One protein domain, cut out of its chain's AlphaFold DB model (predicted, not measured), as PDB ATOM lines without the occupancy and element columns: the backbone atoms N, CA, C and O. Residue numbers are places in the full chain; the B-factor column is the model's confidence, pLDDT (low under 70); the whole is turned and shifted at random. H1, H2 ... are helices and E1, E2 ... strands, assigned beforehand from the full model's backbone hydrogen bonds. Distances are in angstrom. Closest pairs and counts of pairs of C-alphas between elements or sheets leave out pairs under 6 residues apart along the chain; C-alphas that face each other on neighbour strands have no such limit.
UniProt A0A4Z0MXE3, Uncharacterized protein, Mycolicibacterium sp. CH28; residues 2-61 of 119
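Overview. This is residues 2 to 61 of the 119 residues of an uncharacterized protein of Mycolicibacterium sp. CH28 (UniProt A0A4Z0MXE3). A single strongly twisted and curled sheet of five strands makes the body, with E1 running between two hairpins, E2 with E3 on one side and E4 with E5 on the other. The short helix H1 lies over one face near one end of the strands, over E4. The printed part has 60 residues, with one named helix and five named strands in the order H1 E1 E2 E3 E4 E5 along the chain, and its class is mostly strand. The sheet is mixed, in the order E2 E3 E1 E4 E5. The whole is compact, with a radius of gyration of the C-alphas of 11.3 A and spans of 28 by 20 by 19 A.

Arrangement. E1, residues 9 to 15, is an inner strand and the parallel neighbour of E3, residues 31 to 38, at 21 degrees, with N 34 and O 10 at 2.8 A. E2, residues 25 to 28, is an edge strand and forms an antiparallel hairpin with E3 at 141 degrees, with N 26 and O 33 at 2.8 A. The pairing is staggered: E3 pairs with E2 over residues 31 to 34 and with E1 over residues 34 to 38. E1 and E2 are only just apart, their closest C-alphas 8.1 A from each other. E4, residues 45 to 50, is antiparallel to E1 at 162 degrees, with N 13 and O 47 at 2.8 A. E5, residues 55 to 59, is the other edge strand and forms an antiparallel hairpin with E4 at 154 degrees, with N 58 and O 46 at 2.8 A. From edge to edge the strands' lines turn by 85 degrees and the way across the sheet by 67 degrees. H1, residues 2 to 6, is on the sheet and over E4, its closest C-alphas being those of Leu 6 and Gly 50, 4.9 A apart. Its height over the sheet is 8.1 A, from a local plane fitted to only just enough of the sheet's C-alphas, 6 of them. In H1 the single O i to N i+4 pair is within hydrogen-bond range.

Along the chain. H1 begins at C-alpha 2, (-56.497, 34.894, -51.882), and is 6.0 A long from first to last C-alpha. E3, the longest strand, is 22.5 A long, from C-alpha 31 at (-41.724, 36.161, -53.496) to C-alpha 38. E1 is 18.1 A long, E4 16.5 A, E5 13.4 A and E2 9.6 A. E5 ends at C-alpha 59, (-59.764, 24.811, -43.514).

Size, cuts and confidence. The two C-alphas farthest apart are those of Ala 30 and Leu 40, at 31.0 A. The printed part, residues 2 to 61, has no cut. No link is long; that from E1 to E2 has 9 residues and that from E3 to E4 has 6, both short, and the other three are tight. The mean pLDDT of the printed part is 85.1, and residues 2 to 4 are under 70.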
ATOM      1  N   LEU A   2     -57.061  34.488 -53.177       60.47
ATOM      2  CA  LEU A   2     -56.497  34.894 -51.882       60.47
ATOM      3  C   LEU A   2     -55.495  36.048 -52.004       60.47
ATOM      4  O   LEU A   2     -55.546  36.973 -51.205       60.47
ATOM      5  N   SER A   3     -54.684  36.072 -53.063       59.22
ATOM      6  CA  SER A   3     -53.705  37.142 -53.319       59.22
ATOM      7  C   SER A   3     -54.332  38.531 -53.483       59.22
ATOM      8  O   SER A   3     -53.691  39.527 -53.182       59.22
ATOM      9  N   VAL A   4     -55.597  38.614 -53.913       63.31
ATOM     10  CA  VAL A   4     -56.328  39.893 -54.009       63.31
ATOM     11  C   VAL A   4     -56.759  40.394 -52.625       63.31
ATOM     12  O   VAL A   4     -56.941  41.590 -52.439       63.31
ATOM     13  N   ARG A   5     -56.931  39.488 -51.653       71.00
ATOM     14  CA  ARG A   5     -57.364  39.815 -50.286       71.00
ATOM     15  C   ARG A   5     -56.209  39.966 -49.296       71.00
ATOM     16  O   ARG A   5     -56.372  40.683 -48.322       71.00
ATOM     17  N   LEU A   6     -55.093  39.277 -49.531       78.12
ATOM     18  CA  LEU A   6     -53.950  39.210 -48.613       78.12
ATOM     19  C   LEU A   6     -52.697  39.934 -49.128       78.12
ATOM     20  O   LEU A   6     -51.738  40.087 -48.383       78.12
ATOM     21  N   GLY A   7     -52.651  40.322 -50.407       84.19
ATOM     22  CA  GLY A   7     -51.400  40.752 -51.035       84.19
ATOM     23  C   GLY A   7     -50.375  39.606 -51.140       84.19
ATOM     24  O   GLY A   7     -50.762  38.429 -51.178       84.19
ATOM     25  N   PRO A   8     -49.068  39.919 -51.248       87.00
ATOM     26  CA  PRO A   8     -47.998  38.925 -51.190       87.00
ATOM     27  C   PRO A   8     -48.032  38.140 -49.875       87.00
ATOM     28  O   PRO A   8     -48.122  38.730 -48.804       87.00
ATOM     29  N   ILE A   9     -47.940  36.812 -49.967       89.00
ATOM     30  CA  ILE A   9     -47.904  35.914 -48.806       89.00
ATOM     31  C   ILE A   9     -46.468  35.851 -48.291       89.00
ATOM     32  O   ILE A   9     -45.566  35.464 -49.038       89.00
ATOM     33  N   ASP A  10     -46.262  36.189 -47.025       89.75
ATOM     34  CA  ASP A  10     -44.953  36.169 -46.372       89.75
ATOM     35  C   ASP A  10     -44.765  34.925 -45.489       89.75
ATOM     36  O   ASP A  10     -43.642  34.432 -45.336       89.75
ATOM     37  N   ARG A  11     -45.857  34.375 -44.942       92.00
ATOM     38  CA  ARG A  11     -45.802  33.290 -43.963       92.00
ATOM     39  C   ARG A  11     -47.039  32.393 -43.991       92.00
ATOM     40  O   ARG A  11     -48.178  32.847 -44.044       92.00
ATOM     41  N   VAL A  12     -46.804  31.090 -43.868       92.00
ATOM     42  CA  VAL A  12     -47.833  30.065 -43.670       92.00
ATOM     43  C   VAL A  12     -47.530  29.304 -42.388       92.00
ATOM     44  O   VAL A  12     -46.426  28.787 -42.212       92.00
ATOM     45  N   VAL A  13     -48.511  29.231 -41.495       92.38
ATOM     46  CA  VAL A  13     -48.414  28.526 -40.216       92.38
ATOM     47  C   VAL A  13     -49.279  27.276 -40.261       92.38
ATOM     48  O   VAL A  13     -50.446  27.334 -40.642       92.38
ATOM     49  N   TYR A  14     -48.715  26.141 -39.860       90.25
ATOM     50  CA  TYR A  14     -49.398  24.848 -39.900       90.25
ATOM     51  C   TYR A  14     -49.034  23.982 -38.695       90.25
ATOM     52  O   TYR A  14     -48.074  24.251 -37.962       90.25
ATOM     53  N   LYS A  15     -49.802  22.910 -38.481       87.44
ATOM     54  CA  LYS A  15     -49.512  21.944 -37.426       87.44
ATOM     55  C   LYS A  15     -48.425  20.954 -37.843       87.44
ATOM     56  O   LYS A  15     -48.565  20.243 -38.837       87.44
ATOM     57  N   LEU A  16     -47.350  20.872 -37.058       85.44
ATOM     58  CA  LEU A  16     -46.306  19.859 -37.246       85.44
ATOM     59  C   LEU A  16     -46.863  18.454 -37.021       85.44
ATOM     60  O   LEU A  16     -47.527  18.205 -36.019       85.44
ATOM     61  N   GLY A  17     -46.514  17.534 -37.920       81.31
ATOM     62  CA  GLY A  17     -46.929  16.130 -37.860       81.31
ATOM     63  C   GLY A  17     -48.200  15.813 -38.650       81.31
ATOM     64  O   GLY A  17     -48.378  14.663 -39.032       81.31
ATOM     65  N   ASP A  18     -49.018  16.818 -38.972       80.88
ATOM     66  CA  ASP A  18     -50.204  16.648 -39.830       80.88
ATOM     67  C   ASP A  18     -49.866  16.812 -41.323       80.88
ATOM     68  O   ASP A  18     -50.632  16.408 -42.197       80.88
ATOM     69  N   TRP A  19     -48.699  17.387 -41.615       81.69
ATOM     70  CA  TRP A  19     -48.189  17.626 -42.960       81.69
ATOM     71  C   TRP A  19     -46.898  16.852 -43.192       81.69
ATOM     72  O   TRP A  19     -46.096  16.662 -42.273       81.69
ATOM     73  N   ALA A  20     -46.683  16.435 -44.443       80.94
ATOM     74  CA  ALA A  20     -45.390  15.919 -44.870       80.94
ATOM     75  C   ALA A  20     -44.289  16.958 -44.606       80.94
ATOM     76  O   ALA A  20     -44.560  18.158 -44.535       80.94
ATOM     77  N   ALA A  21     -43.044  16.494 -44.468       83.12
ATOM     78  CA  ALA A  21     -41.907  17.379 -44.247       83.12
ATOM     79  C   ALA A  21     -41.867  18.472 -45.327       83.12
ATOM     80  O   ALA A  21     -41.771  18.178 -46.520       83.12
ATOM     81  N   ALA A  22     -41.969  19.725 -44.890       83.12
ATOM     82  CA  ALA A  22     -42.004  20.889 -45.759       83.12
ATOM     83  C   ALA A  22     -40.659  21.633 -45.712       83.12
ATOM     84  O   ALA A  22     -39.988  21.621 -44.673       83.12
ATOM     85  N   PRO A  23     -40.245  22.288 -46.810       87.38
ATOM     86  CA  PRO A  23     -39.086  23.172 -46.783       87.38
ATOM     87  C   PRO A  23     -39.341  24.360 -45.845       87.38
ATOM     88  O   PRO A  23     -40.484  24.730 -45.601       87.38
ATOM     89  N   ALA A  24     -38.283  25.001 -45.344       89.50
ATOM     90  CA  ALA A  24     -38.430  26.179 -44.479       89.50
ATOM     91  C   ALA A  24     -39.050  27.386 -45.213       89.50
ATOM     92  O   ALA A  24     -39.691  28.240 -44.600       89.50
ATOM     93  N   THR A  25     -38.864  27.460 -46.531       91.88
ATOM     94  CA  THR A  25     -39.415  28.503 -47.397       91.88
ATOM     95  C   THR A  25     -39.929  27.903 -48.700       91.88
ATOM     96  O   THR A  25     -39.390  26.922 -49.212       91.88
ATOM     97  N   LEU A  26     -40.981  28.508 -49.245       89.25
ATOM     98  CA  LEU A  26     -41.601  28.138 -50.510       89.25
ATOM     99  C   LEU A  26     -41.600  29.347 -51.444       89.25
ATOM    100  O   LEU A  26     -42.148  30.393 -51.101       89.25
ATOM    101  N   ALA A  27     -41.011  29.202 -52.629       89.69
ATOM    102  CA  ALA A  27     -41.069  30.236 -53.657       89.69
ATOM    103  C   ALA A  27     -42.479  30.308 -54.270       89.69
ATOM    104  O   ALA A  27     -43.022  29.302 -54.729       89.69
ATOM    105  N   ILE A  28     -43.058  31.507 -54.295       83.44
ATOM    106  CA  ILE A  28     -44.357  31.838 -54.884       83.44
ATOM    107  C   ILE A  28     -44.146  33.015 -55.846       83.44
ATOM    108  O   ILE A  28     -44.176  34.186 -55.461       83.44
ATOM    109  N   GLY A  29     -43.907  32.703 -57.120       82.75
ATOM    110  CA  GLY A  29     -43.579  33.715 -58.128       82.75
ATOM    111  C   GLY A  29     -42.278  34.448 -57.790       82.75
ATOM    112  O   GLY A  29     -41.234  33.817 -57.656       82.75
ATOM    113  N   ALA A  30     -42.346  35.776 -57.656       83.94
ATOM    114  CA  ALA A  30     -41.203  36.624 -57.298       83.94
ATOM    115  C   ALA A  30     -40.965  36.749 -55.778       83.94
ATOM    116  O   ALA A  30     -40.045  37.448 -55.357       83.94
ATOM    117  N   HIS A  31     -41.790  36.097 -54.955       84.88
ATOM    118  CA  HIS A  31     -41.724  36.161 -53.496       84.88
ATOM    119  C   HIS A  31     -41.456  34.779 -52.897       84.88
ATOM    120  O   HIS A  31     -41.636  33.759 -53.557       84.88
ATOM    121  N   SER A  32     -41.053  34.746 -51.630       89.69
ATOM    122  CA  SER A  32     -40.893  33.509 -50.866       89.69
ATOM    123  C   SER A  32     -41.718  33.597 -49.593       89.69
ATOM    124  O   SER A  32     -41.572  34.555 -48.840       89.69
ATOM    125  N   ALA A  33     -42.539  32.582 -49.345       91.00
ATOM    126  CA  ALA A  33     -43.296  32.436 -48.110       91.00
ATOM    127  C   ALA A  33     -42.537  31.532 -47.135       91.00
ATOM    128  O   ALA A  33     -42.048  30.465 -47.521       91.00
ATOM    129  N   ARG A  34     -42.445  31.924 -45.864       93.44
ATOM    130  CA  ARG A  34     -41.896  31.072 -44.803       93.44
ATOM    131  C   ARG A  34     -42.934  30.040 -44.371       93.44
ATOM    132  O   ARG A  34     -44.087  30.395 -44.133       93.44
ATOM    133  N   LEU A  35     -42.533  28.779 -44.252       92.69
ATOM    134  CA  LEU A  35     -43.396  27.704 -43.771       92.69
ATOM    135  C   LEU A  35     -43.038  27.389 -42.319       92.69
ATOM    136  O   LEU A  35     -42.025  26.747 -42.044       92.69
ATOM    137  N   ASP A  36     -43.894  27.803 -41.389       90.19
ATOM    138  CA  ASP A  36     -43.661  27.627 -39.961       90.19
ATOM    139  C   ASP A  36     -44.572  26.553 -39.371       90.19
ATOM    140  O   ASP A  36     -45.778  26.738 -39.187       90.19
ATOM    141  N   GLY A  37     -43.966  25.427 -39.016       88.25
ATOM    142  CA  GLY A  37     -44.651  24.364 -38.305       88.25
ATOM    143  C   GLY A  37     -44.665  24.600 -36.793       88.25
ATOM    144  O   GLY A  37     -43.621  24.828 -36.181       88.25
ATOM    145  N   TYR A  38     -45.828  24.440 -36.161       87.19
ATOM    146  CA  TYR A  38     -45.989  24.475 -34.703       87.19
ATOM    147  C   TYR A  38     -46.737  23.243 -34.191       87.19
ATOM    148  O   TYR A  38     -47.625  22.717 -34.850       87.19
ATOM    149  N   ARG A  39     -46.411  22.773 -32.983       83.75
ATOM    150  CA  ARG A  39     -47.039  21.563 -32.411       83.75
ATOM    151  C   ARG A  39     -48.458  21.787 -31.876       83.75
ATOM    152  O   ARG A  39     -49.244  20.850 -31.848       83.75
ATOM    153  N   LEU A  40     -48.765  23.009 -31.438       82.12
ATOM    154  CA  LEU A  40     -50.018  23.360 -30.750       82.12
ATOM    155  C   LEU A  40     -51.080  23.965 -31.678       82.12
ATOM    156  O   LEU A  40     -52.091  24.467 -31.200       82.12
ATOM    157  N   GLN A  41     -50.854  23.938 -32.992       82.62
ATOM    158  CA  GLN A  41     -51.837  24.434 -33.952       82.62
ATOM    159  C   GLN A  41     -53.024  23.464 -34.070       82.62
ATOM    160  O   GLN A  41     -52.827  22.250 -33.930       82.62
ATOM    161  N   PRO A  42     -54.248  23.959 -34.326       80.50
ATOM    162  CA  PRO A  42     -55.392  23.094 -34.564       80.50
ATOM    163  C   PRO A  42     -55.156  22.214 -35.805       80.50
ATOM    164  O   PRO A  42     -54.667  22.708 -36.828       80.50
ATOM    165  N   PRO A  43     -55.478  20.910 -35.745       81.81
ATOM    166  CA  PRO A  43     -55.379  20.036 -36.908       81.81
ATOM    167  C   PRO A  43     -56.315  20.509 -38.023       81.81
ATOM    168  O   PRO A  43     -57.304  21.194 -37.767       81.81
ATOM    169  N   ASN A  44     -56.015  20.124 -39.263       85.19
ATOM    170  CA  ASN A  44     -56.816  20.471 -40.444       85.19
ATOM    171  C   ASN A  44     -57.042  21.983 -40.645       85.19
ATOM    172  O   ASN A  44     -57.997  22.391 -41.303       85.19
ATOM    173  N   THR A  45     -56.156  22.819 -40.108       86.56
ATOM    174  CA  THR A  45     -56.151  24.258 -40.365       86.56
ATOM    175  C   THR A  45     -54.765  24.727 -40.764       86.56
ATOM    176  O   THR A  45     -53.752  24.111 -40.416       86.56
ATOM    177  N   MET A  46     -54.728  25.820 -41.516       89.81
ATOM    178  CA  MET A  46     -53.507  26.564 -41.793       89.81
ATOM    179  C   MET A  46     -53.797  28.052 -41.709       89.81
ATOM    180  O   MET A  46     -54.825  28.515 -42.197       89.81
ATOM    181  N   GLU A  47     -52.875  28.810 -41.138       91.19
ATOM    182  CA  GLU A  47     -52.947  30.264 -41.183       91.19
ATOM    183  C   GLU A  47     -52.073  30.779 -42.313       91.19
ATOM    184  O   GLU A  47     -50.916  30.379 -42.446       91.19
ATOM    185  N   VAL A  48     -52.615  31.694 -43.103       91.06
ATOM    186  CA  VAL A  48     -51.882  32.387 -44.156       91.06
ATOM    187  C   VAL A  48     -51.830  33.854 -43.783       91.06
ATOM    188  O   VAL A  48     -52.866  34.489 -43.576       91.06
ATOM    189  N   HIS A  49     -50.609  34.356 -43.681       91.38
ATOM    190  CA  HIS A  49     -50.292  35.742 -43.388       91.38
ATOM    191  C   HIS A  49     -49.803  36.392 -44.687       91.38
ATOM    192  O   HIS A  49     -49.141  35.752 -45.512       91.38
ATOM    193  N   GLY A  50     -50.235  37.624 -44.913       88.50
ATOM    194  CA  GLY A  50     -49.874  38.428 -46.069       88.50
ATOM    195  C   GLY A  50     -49.465  39.838 -45.662       88.50
ATOM    196  O   GLY A  50     -49.221  40.126 -44.491       88.50
ATOM    197  N   ALA A  51     -49.385  40.727 -46.647       84.19
ATOM    198  CA  ALA A  51     -49.029  42.121 -46.421       84.19
ATOM    199  C   ALA A  51     -50.028  42.835 -45.491       84.19
ATOM    200  O   ALA A  51     -51.189  42.441 -45.381       84.19
ATOM    201  N   ASP A  52     -49.566  43.907 -44.845       81.81
ATOM    202  CA  ASP A  52     -50.388  44.799 -44.015       81.81
ATOM    203  C   ASP A  52     -51.158  44.089 -42.881       81.81
ATOM    204  O   ASP A  52     -52.295  44.443 -42.576       81.81
ATOM    205  N   ASP A  53     -50.536  43.078 -42.256       78.38
ATOM    206  CA  ASP A  53     -51.113  42.259 -41.170       78.38
ATOM    207  C   ASP A  53     -52.370  41.466 -41.595       78.38
ATOM    208  O   ASP A  53     -53.156  40.986 -40.773       78.38
ATOM    209  N   ALA A  54     -52.574  41.296 -42.906       86.88
ATOM    210  CA  ALA A  54     -53.686  40.523 -43.428       86.88
ATOM    211  C   ALA A  54     -53.505  39.038 -43.085       86.88
ATOM    212  O   ALA A  54     -52.552  38.386 -43.513       86.88
ATOM    213  N   ARG A  55     -54.468  38.476 -42.351       88.50
ATOM    214  CA  ARG A  55     -54.471  37.066 -41.946       88.50
ATOM    215  C   ARG A  55     -55.765  36.384 -42.355       88.50
ATOM    216  O   ARG A  55     -56.857  36.914 -42.158       88.50
ATOM    217  N   VAL A  56     -55.642  35.158 -42.847       87.81
ATOM    218  CA  VAL A  56     -56.773  34.245 -43.026       87.81
ATOM    219  C   VAL A  56     -56.443  32.887 -42.422       87.81
ATOM    220  O   VAL A  56     -55.306  32.421 -42.485       87.81
ATOM    221  N   VAL A  57     -57.454  32.237 -41.854       87.75
ATOM    222  CA  VAL A  57     -57.377  30.833 -41.451       87.75
ATOM    223  C   VAL A  57     -58.110  30.012 -42.500       87.75
ATOM    224  O   VAL A  57     -59.260  30.296 -42.828       87.75
ATOM    225  N   LEU A  58     -57.428  29.018 -43.056       88.12
ATOM    226  CA  LEU A  58     -57.964  28.113 -44.061       88.12
ATOM    227  C   LEU A  58     -58.259  26.754 -43.433       88.12
ATOM    228  O   LEU A  58     -57.419  26.192 -42.725       88.12
ATOM    229  N   LEU A  59     -59.433  26.211 -43.754       88.12
ATOM    230  CA  LEU A  59     -59.764  24.811 -43.514       88.12
ATOM    231  C   LEU A  59     -59.030  23.924 -44.523       88.12
ATOM    232  O   LEU A  59     -59.007  24.198 -45.724       88.12
ATOM    233  N   VAL A  60     -58.486  22.820 -44.034       87.69
ATOM    234  CA  VAL A  60     -57.833  21.788 -44.833       87.69
ATOM    235  C   VAL A  60     -58.769  20.598 -44.905       87.69
ATOM    236  O   VAL A  60     -59.037  19.941 -43.903       87.69
ATOM    237  N   VAL A  61     -59.255  20.298 -46.104       86.62
ATOM    238  CA  VAL A  61     -59.999  19.062 -46.338       86.62
ATOM    239  C   VAL A  61     -58.990  17.931 -46.563       86.62
ATOM    240  O   VAL A  61     -58.168  18.042 -47.476       86.62
TER     241      VAL A  61